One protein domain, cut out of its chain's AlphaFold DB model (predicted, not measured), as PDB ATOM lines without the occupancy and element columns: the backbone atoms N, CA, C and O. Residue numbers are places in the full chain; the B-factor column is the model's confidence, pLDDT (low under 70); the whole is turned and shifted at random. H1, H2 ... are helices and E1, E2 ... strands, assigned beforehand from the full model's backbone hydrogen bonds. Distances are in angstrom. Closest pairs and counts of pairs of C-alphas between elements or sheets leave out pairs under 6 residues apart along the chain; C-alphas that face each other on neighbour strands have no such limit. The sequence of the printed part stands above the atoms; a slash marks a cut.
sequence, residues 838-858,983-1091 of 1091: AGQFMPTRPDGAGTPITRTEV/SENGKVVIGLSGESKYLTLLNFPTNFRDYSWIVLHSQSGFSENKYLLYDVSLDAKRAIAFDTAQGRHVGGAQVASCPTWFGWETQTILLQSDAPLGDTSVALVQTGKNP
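AT A GLANCE: This is residues 838 to 858 and 983 to 1091 of the 1091 residues of the protein "Unannotated protein" of freshwater metagenome (UniProt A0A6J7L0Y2). A sandwich of two sheets, partly face to face with their strands crossed at 44 degrees, is nearly closed along both sides: E6 comes beside E7, and residues 851 to 852, just before E1, pair with E9. The larger sheet, E1, E2, E3, E5, E6 and E8, is strongly twisted and reaches with E2 beyond the small sheet E7, E4, E9; the short helix H1 only grazes the larger sheet, and residues 1086 to 1091 run away from the body as a tail. The 130 printed residues hold nine named strands and one named helix, in the order E1, E2, E3, E4, E5, E6, E7, H1, E8, E9; the larger sheet is branched, and the neighbour strands in both sheets are antiparallel. The class is mostly strand, with 53 residues, under half, in named elements. The whole is compact, with a radius of gyration of the C-alphas of 14.2 A and spans of 50 by 34 by 23 A.

IN THESE COORDINATES: Residues 838 to 853 hold no named element. E1 is residues 854 to 857, beginning at C-alpha 854 (49.411, 106.730, 109.226), and E2 is 987 to 990. E3, residues 995 to 1003, is 24.7 A long. E4 is 1013 to 1017, E5 is 1025 to 1030 with 16.6 A, E6 is 1040 to 1044, and E7 is 1050 to 1053. H1 is residues 1059 to 1063, E8 is 1068 to 1073 with 16.4 A, and E9 is 1081 to 1085, ending at C-alpha 1085 (62.933, 102.798, 112.092).

HOW THE PARTS SIT: E1 and E2 lie on one side of E3, beside residues 1000 to 1003 and 995 to 998, and E8 lies on the other side. N 856 and O 1001 are 2.9 A apart, N 988 and O 997 2.8 A, and N 1000 and O 1071 2.8 A, each within hydrogen-bond range. E2 and E3 form a hairpin, as do E5 and E6, with N 1027 and O 1042 at 2.8 A. E5 is antiparallel to E8, with N 1072 and O 1028 at 2.8 A. In the other sheet, E4 is the inner strand; N 1016 and O 1051 of E7 are 2.8 A apart, and N 1081 of E9 and O 1017 are 2.8 A apart. The closest C-alphas of E6 and E7, those of Thr 1044 and Gly 1051, are 5.7 A apart. In H1 every O i to N i+4 pair is within hydrogen-bond range.

THE WHOLE: The C-alphas farthest apart, those of Glu 984 and Pro 1091, are 50.4 A apart. Residues 859 to 982 are not printed; C-alphas 858 and 983 are 7.4 A apart across this cut. Of the links printed whole, none is long. The mean pLDDT of the printed part is 82.8; residues 847 to 849, 990 to 994, 1032 to 1037 and 1088 to 1091 are under 70.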
ATOM      1  N   ALA A 838      61.383  86.077 109.726       90.94
ATOM      2  CA  ALA A 838      62.721  86.296 110.267       90.94
ATOM      3  C   ALA A 838      62.838  87.541 111.157       90.94
ATOM      4  O   ALA A 838      63.486  87.489 112.208       90.94
ATOM      5  N   GLY A 839      62.144  88.631 110.808       88.25
ATOM      6  CA  GLY A 839      62.158  89.872 111.584       88.25
ATOM      7  C   GLY A 839      61.716  89.696 113.043       88.25
ATOM      8  O   GLY A 839      62.087  90.488 113.901       88.25
ATOM      9  N   GLN A 840      60.981  88.633 113.379       87.81
ATOM     10  CA  GLN A 840      60.538  88.350 114.749       87.81
ATOM     11  C   GLN A 840      61.627  87.717 115.631       87.81
ATOM     12  O   GLN A 840      61.537  87.777 116.862       87.81
ATOM     13  N   PHE A 841      62.639  87.110 115.008       87.25
ATOM     14  CA  PHE A 841      63.703  86.353 115.670       87.25
ATOM     15  C   PHE A 841      65.041  87.097 115.687       87.25
ATOM     16  O   PHE A 841      65.967  86.677 116.377       87.25
ATOM     17  N   MET A 842      65.159  88.214 114.974       86.38
ATOM     18  CA  MET A 842      66.412  88.957 114.914       86.38
ATOM     19  C   MET A 842      66.662  89.780 116.183       86.38
ATOM     20  O   MET A 842      65.807  90.573 116.573       86.38
ATOM     21  N   PRO A 843      67.854  89.671 116.801       82.56
ATOM     22  CA  PRO A 843      68.244  90.510 117.930       82.56
ATOM     23  C   PRO A 843      68.548  91.949 117.495       82.56
ATOM     24  O   PRO A 843      68.550  92.850 118.323       82.56
ATOM     25  N   THR A 844      68.825  92.163 116.206       76.44
ATOM     26  CA  THR A 844      69.048  93.480 115.599       76.44
ATOM     27  C   THR A 844      67.748  94.195 115.244       76.44
ATOM     28  O   THR A 844      67.797  95.356 114.834       76.44
ATOM     29  N   ARG A 845      66.585  93.543 115.415       83.12
ATOM     30  CA  ARG A 845      65.296  94.200 115.216       83.12
ATOM     31  C   ARG A 845      65.200  95.405 116.164       83.12
ATOM     32  O   ARG A 845      65.446  95.258 117.361       83.12
ATOM     33  N   PRO A 846      64.791  96.582 115.672       80.38
ATOM     34  CA  PRO A 846      64.552  97.719 116.542       80.38
ATOM     35  C   PRO A 846      63.377  97.464 117.499       80.38
ATOM     36  O   PRO A 846      62.261  97.199 117.058       80.38
ATOM     37  N   ASP A 847      63.622  97.593 118.804       68.75
ATOM     38  CA  ASP A 847      62.585  97.530 119.850       68.75
ATOM     39  C   ASP A 847      62.160  98.935 120.354       68.75
ATOM     40  O   ASP A 847      61.294  99.062 121.221       68.75
ATOM     41  N   GLY A 848      62.780 100.006 119.838       64.44
ATOM     42  CA  GLY A 848      62.495 101.401 120.203       64.44
ATOM     43  C   GLY A 848      61.319 102.021 119.439       64.44
ATOM     44  O   GLY A 848      60.892 101.509 118.406       64.44
ATOM     45  N   ALA A 849      60.815 103.165 119.920       65.69
ATOM     46  CA  ALA A 849      59.750 103.909 119.246       65.69
ATOM     47  C   ALA A 849      60.215 104.402 117.860       65.69
ATOM     48  O   ALA A 849      61.097 105.256 117.759       65.69
ATOM     49  N   GLY A 850      59.630 103.845 116.799       81.25
ATOM     50  CA  GLY A 850      59.837 104.295 115.423       81.25
ATOM     51  C   GLY A 850      59.032 105.544 115.065       81.25
ATOM     52  O   GLY A 850      58.229 106.042 115.851       81.25
ATOM     53  N   THR A 851      59.216 106.034 113.838       89.88
ATOM     54  CA  THR A 851      58.334 107.051 113.250       89.88
ATOM     55  C   THR A 851      56.991 106.392 112.917       89.88
ATOM     56  O   THR A 851      56.971 105.511 112.054       89.88
ATOM     57  N   PRO A 852      55.884 106.754 113.593       90.75
ATOM     58  CA  PRO A 852      54.594 106.109 113.378       90.75
ATOM     59  C   PRO A 852      54.069 106.412 111.973       90.75
ATOM     60  O   PRO A 852      54.160 107.544 111.499       90.75
ATOM     61  N   ILE A 853      53.495 105.402 111.327       92.69
ATOM     62  CA  ILE A 853      52.925 105.516 109.987       92.69
ATOM     63  C   ILE A 853      51.410 105.611 110.069       92.69
ATOM     64  O   ILE A 853      50.740 104.791 110.700       92.69
ATOM     65  N   THR A 854      50.857 106.619 109.395       89.62
ATOM     66  CA  THR A 854      49.411 106.730 109.226       89.62
ATOM     67  C   THR A 854      48.932 105.638 108.278       89.62
ATOM     68  O   THR A 854      49.403 105.541 107.143       89.62
ATOM     69  N   ARG A 855      47.975 104.840 108.755       89.31
ATOM     70  CA  ARG A 855      47.306 103.793 107.984       89.31
ATOM     71  C   ARG A 855      45.874 104.189 107.640       89.31
ATOM     72  O   ARG A 855      45.195 104.828 108.446       89.31
ATOM     73  N   THR A 856      45.401 103.800 106.466       88.50
ATOM     74  CA  THR A 856      44.015 103.999 106.029       88.50
ATOM     75  C   THR A 856      43.522 102.730 105.351       88.50
ATOM     76  O   THR A 856      44.125 102.278 104.383       88.50
ATOM     77  N   GLU A 857      42.449 102.135 105.867       86.88
ATOM     78  CA  GLU A 857      41.888 100.912 105.287       86.88
ATOM     79  C   GLU A 857      41.284 101.190 103.907       86.88
ATOM     80  O   GLU A 857      40.641 102.220 103.683       86.88
ATOM     81  N   VAL A 858      41.501 100.265 102.977       86.25
ATOM     82  CA  VAL A 858      40.990 100.361 101.610       86.25
ATOM     83  C   VAL A 858      39.563  99.816 101.566       86.25
ATOM     84  O   VAL A 858      39.288  98.692 101.978       86.25
ATOM     85  N   SER A 983      35.052  96.763  98.689       81.19
ATOM     86  CA  SER A 983      35.511  95.801  99.688       81.19
ATOM     87  C   SER A 983      34.329  95.010 100.258       81.19
ATOM     88  O   SER A 983      33.385  95.610 100.776       81.19
ATOM     89  N   GLU A 984      34.405  93.683 100.257       78.12
ATOM     90  CA  GLU A 984      33.450  92.803 100.937       78.12
ATOM     91  C   GLU A 984      34.063  92.319 102.258       78.12
ATOM     92  O   GLU A 984      35.125  91.698 102.275       78.12
ATOM     93  N   ASN A 985      33.425  92.630 103.393       74.88
ATOM     94  CA  ASN A 985      33.939  92.316 104.739       74.88
ATOM     95  C   ASN A 985      35.373  92.836 105.001       74.88
ATOM     96  O   ASN A 985      36.168  92.194 105.692       74.88
ATOM     97  N   GLY A 986      35.708  93.996 104.423       74.12
ATOM     98  CA  GLY A 986      37.033  94.624 104.511       74.12
ATOM     99  C   GLY A 986      38.095  94.014 103.591       74.12
ATOM    100  O   GLY A 986      39.227  94.485 103.590       74.12
ATOM    101  N   LYS A 987      37.748  92.995 102.795       80.31
ATOM    102  CA  LYS A 987      38.642  92.396 101.801       80.31
ATOM    103  C   LYS A 987      38.350  92.933 100.409       80.31
ATOM    104  O   LYS A 987      37.195  93.160 100.062       80.31
ATOM    105  N   VAL A 988      39.383  93.063  99.590       77.06
ATOM    106  CA  VAL A 988      39.281  93.400  98.172       77.06
ATOM    107  C   VAL A 988      39.824  92.240  97.345       77.06
ATOM    108  O   VAL A 988      40.815  91.614  97.720       77.06
ATOM    109  N   VAL A 989      39.149  91.930  96.238       71.88
ATOM    110  CA  VAL A 989      39.619  90.938  95.265       71.88
ATOM    111  C   VAL A 989      40.757  91.552  94.459       71.88
ATOM    112  O   VAL A 989      40.558  92.583  93.815       71.88
ATOM    113  N   ILE A 990      41.934  90.930  94.499       66.12
ATOM    114  CA  ILE A 990      43.145  91.423  93.832       66.12
ATOM    115  C   ILE A 990      43.546  90.470  92.701       66.12
ATOM    116  O   ILE A 990      43.566  89.252  92.880       66.12
ATOM    117  N   GLY A 991      43.916  91.036  91.548       56.47
ATOM    118  CA  GLY A 991      44.497  90.307  90.420       56.47
ATOM    119  C   GLY A 991      43.548  89.341  89.690       56.47
ATOM    120  O   GLY A 991      42.347  89.266  89.946       56.47
ATOM    121  N   LEU A 992      44.113  88.582  88.743       43.25
ATOM    122  CA  LEU A 992      43.394  87.589  87.923       43.25
ATOM    123  C   LEU A 992      43.072  86.283  88.676       43.25
ATOM    124  O   LEU A 992      42.259  85.496  88.196       43.25
ATOM    125  N   SER A 993      43.710  86.038  89.828       48.84
ATOM    126  CA  SER A 993      43.512  84.833  90.648       48.84
ATOM    127  C   SER A 993      42.205  84.846  91.444       48.84
ATOM    128  O   SER A 993      41.749  83.789  91.872       48.84
ATOM    129  N   GLY A 994      41.585  86.018  91.626       60.22
ATOM    130  CA  GLY A 994      40.317  86.154  92.343       60.22
ATOM    131  C   GLY A 994      40.427  86.018  93.866       60.22
ATOM    132  O   GLY A 994      39.412  85.797  94.523       60.22
ATOM    133  N   GLU A 995      41.626  86.136  94.447       71.12
ATOM    134  CA  GLU A 995      41.802  86.048  95.901       71.12
ATOM    135  C   GLU A 995      41.381  87.342  96.614       71.12
ATOM    136  O   GLU A 995      41.807  88.440  96.251       71.12
ATOM    137  N   SER A 996      40.575  87.214  97.674       79.00
ATOM    138  CA  SER A 996      40.161  88.335  98.531       79.00
ATOM    139  C   SER A 996      41.154  88.552  99.679       79.00
ATOM    140  O   SER A 996      41.270  87.698 100.567       79.00
ATOM    141  N   LYS A 997      41.817  89.713  99.714       85.69
ATOM    142  CA  LYS A 997      42.822  90.096 100.728       85.69
ATOM    143  C   LYS A 997      42.472  91.425 101.398       85.69
ATOM    144  O   LYS A 997      41.716  92.213 100.839       85.69
ATOM    145  N   TYR A 998      43.007  91.687 102.588       87.19
ATOM    146  CA  TYR A 998      42.918  93.013 103.207       87.19
ATOM    147  C   TYR A 998      43.961  93.934 102.591       87.19
ATOM    148  O   TYR A 998      45.082  93.509 102.316       87.19
ATOM    149  N   LEU A 999      43.576  95.189 102.377       87.12
ATOM    150  CA  LEU A 999      44.436  96.220 101.823       87.12
ATOM    151  C   LEU A 999      44.421  97.440 102.736       87.12
ATOM    152  O   LEU A 999      43.360  97.973 103.065       87.12
ATOM    153  N   THR A1000      45.606  97.919 103.084       89.00
ATOM    154  CA  THR A1000      45.791  99.112 103.899       89.00
ATOM    155  C   THR A1000      46.779 100.046 103.218       89.00
ATOM    156  O   THR A1000      47.882  99.658 102.845       89.00
ATOM    157  N   LEU A1001      46.395 101.307 103.074       88.75
ATOM    158  CA  LEU A1001      47.237 102.360 102.535       88.75
ATOM    159  C   LEU A1001      48.105 102.947 103.653       88.75
ATOM    160  O   LEU A1001      47.597 103.350 104.701       88.75
ATOM    161  N   LEU A1002      49.414 102.980 103.431       90.94
ATOM    162  CA  LEU A1002      50.429 103.498 104.336       90.94
ATOM    163  C   LEU A1002      51.028 104.777 103.750       90.94
ATOM    164  O   LEU A1002      51.537 104.771 102.630       90.94
ATOM    165  N   ASN A1003      50.990 105.872 104.510       89.19
ATOM    166  CA  ASN A1003      51.594 107.140 104.098       89.19
ATOM    167  C   ASN A1003      52.950 107.321 104.778       89.19
ATOM    168  O   ASN A1003      53.030 107.607 105.974       89.19
ATOM    169  N   PHE A1004      54.014 107.130 104.008       91.12
ATOM    170  CA  PHE A1004      55.389 107.257 104.468       91.12
ATOM    171  C   PHE A1004      55.895 108.706 104.398       91.12
ATOM    172  O   PHE A1004      55.395 109.504 103.605       91.12
ATOM    173  N   PRO A1005      56.904 109.076 105.211       89.94
ATOM    174  CA  PRO A1005      57.551 110.378 105.099       89.94
ATOM    175  C   PRO A1005      58.309 110.518 103.769       89.94
ATOM    176  O   PRO A1005      58.728 109.537 103.159       89.94
ATOM    177  N   THR A1006      58.550 111.756 103.334       86.56
ATOM    178  CA  THR A1006      59.261 112.063 102.073       86.56
ATOM    179  C   THR A1006      60.646 111.427 101.973       86.56
ATOM    180  O   THR A1006      61.074 111.047 100.886       86.56
ATOM    181  N   ASN A1007      61.325 111.259 103.105       89.19
ATOM    182  CA  ASN A1007      62.648 110.665 103.219       89.19
ATOM    183  C   ASN A1007      62.610 109.192 103.674       89.19
ATOM    184  O   ASN A1007      63.551 108.715 104.304       89.19
ATOM    185  N   PHE A1008      61.533 108.452 103.383       90.81
ATOM    186  CA  PHE A1008      61.367 107.064 103.841       90.81
ATOM    187  C   PHE A1008      62.551 106.147 103.491       90.81
ATOM    188  O   PHE A1008      62.879 105.262 104.269       90.81
ATOM    189  N   ARG A1009      63.260 106.403 102.385       90.94
ATOM    190  CA  ARG A1009      64.456 105.640 101.976       90.94
ATOM    191  C   ARG A1009      65.636 105.736 102.962       90.94
ATOM    192  O   ARG A1009      66.554 104.916 102.906       90.94
ATOM    193  N   ASP A1010      65.625 106.700 103.883       91.06
ATOM    194  CA  ASP A1010      66.615 106.804 104.965       91.06
ATOM    195  C   ASP A1010      66.383 105.765 106.069       91.06
ATOM    196  O   ASP A1010      67.288 105.478 106.848       91.06
ATOM    197  N   TYR A1011      65.176 105.205 106.149       92.44
ATOM    198  CA  TYR A1011      64.808 104.196 107.132       92.44
ATOM    199  C   TYR A1011      65.215 102.808 106.657       92.44
ATOM    200  O   TYR A1011      65.259 102.536 105.456       92.44
ATOM    201  N   SER A1012      65.515 101.944 107.621       92.38
ATOM    202  CA  SER A1012      66.044 100.605 107.362       92.38
ATOM    203  C   SER A1012      65.030  99.514 107.653       92.38
ATOM    204  O   SER A1012      65.088  98.453 107.043       92.38
ATOM    205  N   TRP A1013      64.078  99.792 108.543       93.19
ATOM    206  CA  TRP A1013      63.081  98.838 109.002       93.19
ATOM    207  C   TRP A1013      61.664  99.372 108.870       93.19
ATOM    208  O   TRP A1013      61.403 100.544 109.155       93.19
ATOM    209  N   ILE A1014      60.753  98.455 108.558       93.56
ATOM    210  CA  ILE A1014      59.336  98.571 108.890       93.56
ATOM    211  C   ILE A1014      59.031  97.613 110.040       93.56
ATOM    212  O   ILE A1014      59.437  96.450 110.010       93.56
ATOM    213  N   VAL A1015      58.342  98.104 111.067       92.38
ATOM    214  CA  VAL A1015      58.020  97.342 112.277       92.38
ATOM    215  C   VAL A1015      56.527  97.439 112.561       92.38
ATOM    216  O   VAL A1015      55.928  98.511 112.469       92.38
ATOM    217  N   LEU A1016      55.933  96.301 112.902       91.50
ATOM    218  CA  LEU A1016      54.545  96.156 113.300       91.50
ATOM    219  C   LEU A1016      54.503  95.809 114.784       91.50
ATOM    220  O   LEU A1016      55.196  94.889 115.218       91.50
ATOM    221  N   HIS A1017      53.651  96.497 115.541       91.00
ATOM    222  CA  HIS A1017      53.412  96.215 116.955       91.00
ATOM    223  C   HIS A1017      51.932  95.935 117.202       91.00
ATOM    224  O   HIS A1017      51.109  96.823 116.973       91.00
ATOM    225  N   SER A1018      51.604  94.747 117.712       90.69
ATOM    226  CA  SER A1018      50.248  94.371 118.139       90.69
ATOM    227  C   SER A1018      50.161  94.277 119.664       90.69
ATOM    228  O   SER A1018      51.018  93.675 120.317       90.69
ATOM    229  N   GLN A1019      49.111  94.864 120.245       89.94
ATOM    230  CA  GLN A1019      48.886  94.847 121.695       89.94
ATOM    231  C   GLN A1019      48.371  93.481 122.165       89.94
ATOM    232  O   GLN A1019      48.790  92.980 123.206       89.94
ATOM    233  N   SER A1020      47.500  92.862 121.375       89.88
ATOM    234  CA  SER A1020      46.895  91.551 121.611       89.88
ATOM    235  C   SER A1020      47.766  90.384 121.137       89.88
ATOM    236  O   SER A1020      47.586  89.260 121.607       89.88
ATOM    237  N   GLY A1021      48.753  90.663 120.284       88.88
ATOM    238  CA  GLY A1021      49.617  89.670 119.660       88.88
ATOM    239  C   GLY A1021      49.087  89.251 118.288       88.88
ATOM    240  O   GLY A1021      47.890  89.272 118.016       88.88
ATOM    241  N   PHE A1022      49.999  88.868 117.402       88.50
ATOM    242  CA  PHE A1022      49.681  88.508 116.031       88.50
ATOM    243  C   PHE A1022      49.039  87.126 115.919       88.50
ATOM    244  O   PHE A1022      49.353  86.202 116.678       88.50
ATOM    245  N   SER A1023      48.192  86.971 114.903       85.25
ATOM    246  CA  SER A1023      47.935  85.682 114.268       85.25
ATOM    247  C   SER A1023      49.044  85.359 113.264       85.25
ATOM    248  O   SER A1023      49.850  86.219 112.898       85.25
ATOM    249  N   GLU A1024      49.077  84.118 112.787       87.94
ATOM    250  CA  GLU A1024      49.857  83.802 111.593       87.94
ATOM    251  C   GLU A1024      49.256  84.550 110.397       87.94
ATOM    252  O   GLU A1024      48.045  84.477 110.165       87.94
ATOM    253  N   ASN A1025      50.061  85.381 109.739       89.31
ATOM    254  CA  ASN A1025      49.599  86.287 108.692       89.31
ATOM    255  C   ASN A1025      50.763  86.647 107.772       89.31
ATOM    256  O   ASN A1025      51.850  86.957 108.269       89.31
ATOM    257  N   LYS A1026      50.507  86.652 106.463       91.19
ATOM    258  CA  LYS A1026      51.459  87.096 105.452       91.19
ATOM    259  C   LYS A1026      51.180  88.535 105.044       91.19
ATOM    260  O   LYS A1026      50.036  88.902 104.773       91.19
ATOM    261  N   TYR A1027      52.234  89.339 104.986       92.06
ATOM    262  CA  TYR A1027      52.195  90.743 104.605       92.06
ATOM    263  C   TYR A1027      52.985  90.973 103.323       92.06
ATOM    264  O   TYR A1027      54.088  90.454 103.173       92.06
ATOM    265  N   LEU A1028      52.439  91.780 102.413       91.00
ATOM    266  CA  LEU A1028      53.139  92.219 101.205       91.00
ATOM    267  C   LEU A1028      53.047  93.741 101.068       91.00
ATOM    268  O   LEU A1028      51.960  94.310 101.155       91.00
ATOM    269  N   LEU A1029      54.187  94.395 100.859       90.81
ATOM    270  CA  LEU A1029      54.296  95.839 100.638       90.81
ATOM    271  C   LEU A1029      54.534  96.154  99.160       90.81
ATOM    272  O   LEU A1029      55.460  95.594  98.577       90.81
ATOM    273  N   TYR A1030      53.773  97.095  98.596       84.12
ATOM    274  CA  TYR A1030      53.816  97.469  97.174       84.12
ATOM    275  C   TYR A1030      53.898  98.982  96.937       84.12
ATOM    276  O   TYR A1030      53.249  99.763  97.641       84.12
ATOM    277  N   ASP A1031      54.559  99.389  95.848       74.25
ATOM    278  CA  ASP A1031      54.501 100.751  95.306       74.25
ATOM    279  C   ASP A1031      53.362 100.930  94.295       74.25
ATOM    280  O   ASP A1031      53.557 100.987  93.090       74.25
ATOM    281  N   VAL A1032      52.129 101.035  94.794       61.12
ATOM    282  CA  VAL A1032      50.872 101.314  94.055       61.12
ATOM    283  C   VAL A1032      50.499 100.344  92.912       61.12
ATOM    284  O   VAL A1032      49.324 100.239  92.582       61.12
ATOM    285  N   SER A1033      51.431  99.576  92.343       60.22
ATOM    286  CA  SER A1033      51.176  98.450  91.446       60.22
ATOM    287  C   SER A1033      51.152  97.155  92.258       60.22
ATOM    288  O   SER A1033      52.127  96.833  92.930       60.22
ATOM    289  N   LEU A1034      50.045  96.410  92.208       62.31
ATOM    290  CA  LEU A1034      49.848  95.117  92.891       62.31
ATOM    291  C   LEU A1034      50.653  93.970  92.238       62.31
ATOM    292  O   LEU A1034      50.201  92.829  92.156       62.31
ATOM    293  N   ASP A1035      51.852  94.270  91.739       64.44
ATOM    294  CA  ASP A1035      52.755  93.288  91.151       64.44
ATOM    295  C   ASP A1035      53.541  92.578  92.259       64.44
ATOM    296  O   ASP A1035      54.413  93.158  92.906       64.44
ATOM    297  N   ALA A1036      53.241  91.295  92.467       61.59
ATOM    298  CA  ALA A1036      53.914  90.454  93.453       61.59
ATOM    299  C   ALA A1036      55.436  90.370  93.244       61.59
ATOM    300  O   ALA A1036      56.161  90.177  94.216       61.59
ATOM    301  N   LYS A1037      55.942  90.571  92.018       61.78
ATOM    302  CA  LYS A1037      57.390  90.587  91.741       61.78
ATOM    303  C   LYS A1037      58.104  91.819  92.300       61.78
ATOM    304  O   LYS A1037      59.327  91.825  92.373       61.78
ATOM    305  N   ARG A1038      57.354  92.856  92.684       73.12
ATOM    306  CA  ARG A1038      57.867  94.124  93.230       73.12
ATOM    307  C   ARG A1038      57.643  94.258  94.734       73.12
ATOM    308  O   ARG A1038      57.961  95.297  95.316       73.12
ATOM    309  N   ALA A1039      57.076  93.225  95.353       84.31
ATOM    310  CA  ALA A1039      56.693  93.265  96.748       84.31
ATOM    311  C   ALA A1039      57.884  93.042  97.685       84.31
ATOM    312  O   ALA A1039      58.812  92.294  97.376       84.31
ATOM    313  N   ILE A1040      57.816  93.654  98.866       91.81
ATOM    314  CA  ILE A1040      58.581  93.199 100.032       91.81
ATOM    315  C   ILE A1040      57.622  92.398 100.903       91.81
ATOM    316  O   ILE A1040      56.595  92.934 101.329       91.81
ATOM    317  N   ALA A1041      57.942  91.132 101.147       92.25
ATOM    318  CA  ALA A1041      57.084  90.213 101.880       92.25
ATOM    319  C   ALA A1041      57.688  89.833 103.235       92.25
ATOM    320  O   ALA A1041      58.908  89.748 103.377       92.25
ATOM    321  N   PHE A1042      56.832  89.665 104.242       94.62
ATOM    322  CA  PHE A1042      57.194  89.171 105.571       94.62
ATOM    323  C   PHE A1042      55.958  88.631 106.293       94.62
ATOM    324  O   PHE A1042      54.829  89.017 105.999       94.62
ATOM    325  N   ASP A1043      56.178  87.803 107.306       93.69
ATOM    326  CA  ASP A1043      55.135  87.068 108.010       93.69
ATOM    327  C   ASP A1043      55.195  87.320 109.524       93.69
ATOM    328  O   ASP A1043      56.266  87.482 110.122       93.69
ATOM    329  N   THR A1044      54.040  87.277 110.190       90.56
ATOM    330  CA  THR A1044      53.938  87.265 111.662       90.56
ATOM    331  C   THR A1044      53.643  85.864 112.184       90.56
ATOM    332  O   THR A1044      52.956  85.090 111.529       90.56
ATOM    333  N   ALA A1045      54.167  85.515 113.360       85.62
ATOM    334  CA  ALA A1045      53.932  84.231 114.010       85.62
ATOM    335  C   ALA A1045      52.969  84.403 115.188       85.62
ATOM    336  O   ALA A1045      52.981  85.424 115.884       85.62
ATOM    337  N   GLN A1046      52.153  83.378 115.429       86.69
ATOM    338  CA  GLN A1046      51.111  83.416 116.447       86.69
ATOM    339  C   GLN A1046      51.663  83.765 117.842       86.69
ATOM    340  O   GLN A1046      52.641  83.181 118.310       86.69
ATOM    341  N   GLY A1047      51.010  84.708 118.528       84.56
ATOM    342  CA  GLY A1047      51.327  85.099 119.908       84.56
ATOM    343  C   GLY A1047      52.551  86.009 120.059       84.56
ATOM    344  O   GLY A1047      52.928  86.349 121.180       84.56
ATOM    345  N   ARG A1048      53.188  86.426 118.959       86.81
ATOM    346  CA  ARG A1048      54.246  87.447 118.978       86.81
ATOM    347  C   ARG A1048      53.632  88.840 118.918       86.81
ATOM    348  O   ARG A1048      52.610  89.037 118.283       86.81
ATOM    349  N   HIS A1049      54.272  89.819 119.549       88.69
ATOM    350  CA  HIS A1049      53.772  91.202 119.592       88.69
ATOM    351  C   HIS A1049      54.487  92.145 118.628       88.69
ATOM    352  O   HIS A1049      54.030  93.265 118.421       88.69
ATOM    353  N   VAL A1050      55.616  91.713 118.062       87.44
ATOM    354  CA  VAL A1050      56.433  92.530 117.164       87.44
ATOM    355  C   VAL A1050      56.845  91.708 115.948       87.44
ATOM    356  O   VAL A1050      57.350  90.596 116.109       87.44
ATOM    357  N   GLY A1051      56.627  92.263 114.758       88.25
ATOM    358  CA  GLY A1051      56.997  91.701 113.457       88.25
ATOM    359  C   GLY A1051      57.509  92.797 112.525       88.25
ATOM    360  O   GLY A1051      57.474  93.970 112.886       88.25
ATOM    361  N   GLY A1052      58.019  92.435 111.350       90.38
ATOM    362  CA  GLY A1052      58.550  93.412 110.398       90.38
ATOM    363  C   GLY A1052      59.665  92.864 109.518       90.38
ATOM    364  O   GLY A1052      59.960  91.670 109.552       90.38
ATOM    365  N   ALA A1053      60.294  93.762 108.765       93.19
ATOM    366  CA  ALA A1053      61.350  93.455 107.803       93.19
ATOM    367  C   ALA A1053      62.374  94.599 107.710       93.19
ATOM    368  O   ALA A1053      62.012  95.775 107.858       93.19
ATOM    369  N   GLN A1054      63.637  94.275 107.406       92.69
ATOM    370  CA  GLN A1054      64.665  95.275 107.097       92.69
ATOM    371  C   GLN A1054      64.583  95.670 105.619       92.69
ATOM    372  O   GLN A1054      65.355  95.237 104.770       92.69
ATOM    373  N   VAL A1055      63.595  96.505 105.314       93.31
ATOM    374  CA  VAL A1055      63.247  96.956 103.961       93.31
ATOM    375  C   VAL A1055      64.406  97.590 103.185       93.31
ATOM    376  O   VAL A1055      64.450  97.460 101.966       93.31
ATOM    377  N   ALA A1056      65.383  98.216 103.854       93.88
ATOM    378  CA  ALA A1056      66.532  98.818 103.168       93.88
ATOM    379  C   ALA A1056      67.565  97.809 102.654       93.88
ATOM    380  O   ALA A1056      68.524  98.217 102.003       93.88
ATOM    381  N   SER A1057      67.396  96.512 102.903       93.50
ATOM    382  CA  SER A1057      68.177  95.499 102.196       93.50
ATOM    383  C   SER A1057      67.577  95.133 100.833       93.50
ATOM    384  O   SER A1057      68.252  94.497 100.025       93.50
ATOM    385  N   CYS A1058      66.328  95.528 100.558       93.00
ATOM    386  CA  CYS A1058      65.607  95.186  99.337       93.00
ATOM    387  C   CYS A1058      65.865  96.233  98.233       93.00
ATOM    388  O   CYS A1058      65.620  97.421  98.459       93.00
ATOM    389  N   PRO A1059      66.262  95.841  97.006       90.38
ATOM    390  CA  PRO A1059      66.416  96.779  95.884       90.38
ATOM    391  C   PRO A1059      65.140  97.569  95.568       90.38
ATOM    392  O   PRO A1059      65.202  98.773  95.307       90.38
ATOM    393  N   THR A1060      63.980  96.912  95.663       88.12
ATOM    394  CA  THR A1060      62.663  97.495  95.371       88.12
ATOM    395  C   THR A1060      62.357  98.716  96.238       88.12
ATOM    396  O   THR A1060      61.864  99.712  95.712       88.12
ATOM    397  N   TRP A1061      62.765  98.714  97.513       91.25
ATOM    398  CA  TRP A1061      62.613  99.844  98.442       91.25
ATOM    399  C   TRP A1061      63.206 101.154  97.902       91.25
ATOM    400  O   TRP A1061      62.621 102.228  98.054       91.25
ATOM    401  N   PHE A1062      64.357 101.075  97.226       90.06
ATOM    402  CA  PHE A1062      65.014 102.235  96.615       90.06
ATOM    403  C   PHE A1062      64.430 102.595  95.241       90.06
ATOM    404  O   PHE A1062      64.605 103.727  94.784       90.06
ATOM    405  N   GLY A1063      63.727 101.658  94.598       85.31
ATOM    406  CA  GLY A1063      63.027 101.857  93.329       85.31
ATOM    407  C   GLY A1063      61.681 102.583  93.458       85.31
ATOM    408  O   GLY A1063      61.290 103.302  92.537       85.31
ATOM    409  N   TRP A1064      60.995 102.451  94.596       85.25
ATOM    410  CA  TRP A1064      59.638 102.972  94.810       85.25
ATOM    411  C   TRP A1064      59.517 104.485  94.624       85.25
ATOM    412  O   TRP A1064      60.259 105.259  95.224       85.25
ATOM    413  N   GLU A1065      58.557 104.929  93.815       77.06
ATOM    414  CA  GLU A1065      58.392 106.341  93.418       77.06
ATOM    415  C   GLU A1065      57.406 107.139  94.274       77.06
ATOM    416  O   GLU A1065      57.368 108.367  94.187       77.06
ATOM    417  N   THR A1066      56.618 106.464  95.107       77.81
ATOM    418  CA  THR A1066      55.528 107.073  95.871       77.81
ATOM    419  C   THR A1066      55.763 106.948  97.373       77.81
ATOM    420  O   THR A1066      56.390 106.011  97.855       77.81
ATOM    421  N   GLN A1067      55.238 107.910  98.134       83.19
ATOM    422  CA  GLN A1067      55.160 107.838  99.604       83.19
ATOM    423  C   GLN A1067      53.941 107.040 100.074       83.19
ATOM    424  O   GLN A1067      53.862 106.625 101.226       83.19
ATOM    425  N   THR A1068      52.977 106.856  99.179       83.38
ATOM    426  CA  THR A1068      51.786 106.058  99.410       83.38
ATOM    427  C   THR A1068      52.088 104.624  99.012       83.38
ATOM    428  O   THR A1068      52.229 104.328  97.824       83.38
ATOM    429  N   ILE A1069      52.211 103.765 100.017       87.56
ATOM    430  CA  ILE A1069      52.556 102.350  99.894       87.56
ATOM    431  C   ILE A1069      51.337 101.522 100.276       87.56
ATOM    432  O   ILE A1069      50.582 101.883 101.177       87.56
ATOM    433  N   LEU A1070      51.126 100.414  99.583       87.25
ATOM    434  CA  LEU A1070      50.028  99.506  99.873       87.25
ATOM    435  C   LEU A1070      50.551  98.320 100.681       87.25
ATOM    436  O   LEU A1070      51.519  97.681 100.280       87.25
ATOM    437  N   LEU A1071      49.905  98.030 101.804       90.50
ATOM    438  CA  LEU A1071      50.129  96.840 102.613       90.50
ATOM    439  C   LEU A1071      48.967  95.873 102.396       90.50
ATOM    440  O   LEU A1071      47.823  96.188 102.723       90.50
ATOM    441  N   GLN A1072      49.267  94.702 101.853       89.69
ATOM    442  CA  GLN A1072      48.338  93.586 101.733       89.69
ATOM    443  C   GLN A1072      48.510  92.630 102.914       89.69
ATOM    444  O   GLN A1072      49.642  92.371 103.322       89.69
ATOM    445  N   SER A1073      47.409  92.072 103.423       90.00
ATOM    446  CA  SER A1073      47.428  91.051 104.478       90.00
ATOM    447  C   SER A1073      46.274  90.041 104.387       90.00
ATOM    448  O   SER A1073      45.230  90.311 103.787       90.00
ATOM    449  N   ASP A1074      46.431  88.866 105.003       85.38
ATOM    450  CA  ASP A1074      45.381  87.831 105.073       85.38
ATOM    451  C   ASP A1074      44.346  88.101 106.175       85.38
ATOM    452  O   ASP A1074      43.179  87.705 106.054       85.38
ATOM    453  N   ALA A1075      44.758  88.819 107.221       84.56
ATOM    454  CA  ALA A1075      43.931  89.288 108.333       84.56
ATOM    455  C   ALA A1075      43.939  90.827 108.453       84.56
ATOM    456  O   ALA A1075      44.924  91.463 108.059       84.56
ATOM    457  N   PRO A1076      42.870  91.438 109.008       84.00
ATOM    458  CA  PRO A1076      42.816  92.881 109.224       84.00
ATOM    459  C   PRO A1076      43.859  93.298 110.264       84.00
ATOM    460  O   PRO A1076      44.122  92.567 111.218       84.00
ATOM    461  N   LEU A1077      44.420  94.500 110.124       85.06
ATOM    462  CA  LEU A1077      45.477  94.962 111.028       85.06
ATOM    463  C   LEU A1077      44.999  95.184 112.470       85.06
ATOM    464  O   LEU A1077      45.815  95.136 113.385       85.06
ATOM    465  N   GLY A1078      43.709  95.441 112.707       85.94
ATOM    466  CA  GLY A1078      43.151  95.529 114.062       85.94
ATOM    467  C   GLY A1078      43.892  96.537 114.949       85.94
ATOM    468  O   GLY A1078      44.020  97.706 114.586       85.94
ATOM    469  N   ASP A1079      44.414  96.087 116.089       88.25
ATOM    470  CA  ASP A1079      45.192  96.883 117.053       88.25
ATOM    471  C   ASP A1079      46.668  97.097 116.663       88.25
ATOM    472  O   ASP A1079      47.432  97.704 117.416       88.25
ATOM    473  N   THR A1080      47.077  96.608 115.492       90.38
ATOM    474  CA  THR A1080      48.457  96.686 115.022       90.38
ATOM    475  C   THR A1080      48.815  98.105 114.597       90.38
ATOM    476  O   THR A1080      48.166  98.701 113.736       90.38
ATOM    477  N   SER A1081      49.895  98.636 115.163       90.81
ATOM    478  CA  SER A1081      50.532  99.878 114.719       90.81
ATOM    479  C   SER A1081      51.720  99.584 113.806       90.81
ATOM    480  O   SER A1081      52.379  98.558 113.959       90.81
ATOM    481  N   VAL A1082      51.982 100.483 112.855       92.81
ATOM    482  CA  VAL A1082      53.088 100.384 111.893       92.81
ATOM    483  C   VAL A1082      54.032 101.559 112.116       92.81
ATOM    484  O   VAL A1082      53.577 102.696 112.267       92.81
ATOM    485  N   ALA A1083      55.335 101.304 112.127       93.31
ATOM    486  CA  ALA A1083      56.358 102.329 112.276       93.31
ATOM    487  C   ALA A1083      57.561 102.070 111.362       93.31
ATOM    488  O   ALA A1083      57.881 100.923 111.050       93.31
ATOM    489  N   LEU A1084      58.249 103.142 110.964       93.56
ATOM    490  CA  LEU A1084      59.552 103.069 110.305       93.56
ATOM    491  C   LEU A1084      60.673 103.365 111.298       93.56
ATOM    492  O   LEU A1084      60.563 104.280 112.118       93.56
ATOM    493  N   VAL A1085      61.777 102.624 111.203       92.00
ATOM    494  CA  VAL A1085      62.933 102.798 112.092       92.00
ATOM    495  C   VAL A1085      64.232 102.888 111.296       92.00
ATOM    496  O   VAL A1085      64.465 102.120 110.363       92.00
ATOM    497  N   GLN A1086      65.081 103.851 111.653       87.19
ATOM    498  CA  GLN A1086      66.452 103.948 111.151       87.19
ATOM    499  C   GLN A1086      67.348 103.051 112.008       87.19
ATOM    500  O   GLN A1086      67.296 103.134 113.238       87.19
ATOM    501  N   THR A1087      68.185 102.214 111.394       72.88
ATOM    502  CA  THR A1087      69.286 101.594 112.141       72.88
ATOM    503  C   THR A1087      70.276 102.693 112.511       72.88
ATOM    504  O   THR A1087      70.673 103.512 111.681       72.88
ATOM    505  N   GLY A1088      70.597 102.787 113.803       55.69
ATOM    506  CA  GLY A1088      71.412 103.872 114.332       55.69
ATOM    507  C   GLY A1088      72.736 103.995 113.579       55.69
ATOM    508  O   GLY A1088      73.430 103.003 113.364       55.69
ATOM    509  N   LYS A1089      73.104 105.237 113.233       33.78
ATOM    510  CA  LYS A1089      74.507 105.630 113.062       33.78
ATOM    511  C   LYS A1089      75.248 105.189 114.328       33.78
ATOM    512  O   LYS A1089      75.229 105.912 115.321       33.78
ATOM    513  N   ASN A1090      75.835 103.996 114.332       25.69
ATOM    514  CA  ASN A1090      76.817 103.663 115.352       25.69
ATOM    515  C   ASN A1090      77.986 104.647 115.162       25.69
ATOM    516  O   ASN A1090      78.439 104.788 114.020       25.69
ATOM    517  N   PRO A1091      78.400 105.386 116.207       28.45
ATOM    518  CA  PRO A1091      79.566 106.262 116.137       28.45
ATOM    519  C   PRO A1091      80.846 105.503 115.780       28.45
ATOM    520  O   PRO A1091      80.941 104.298 116.117       28.45
TER     521      PRO A1091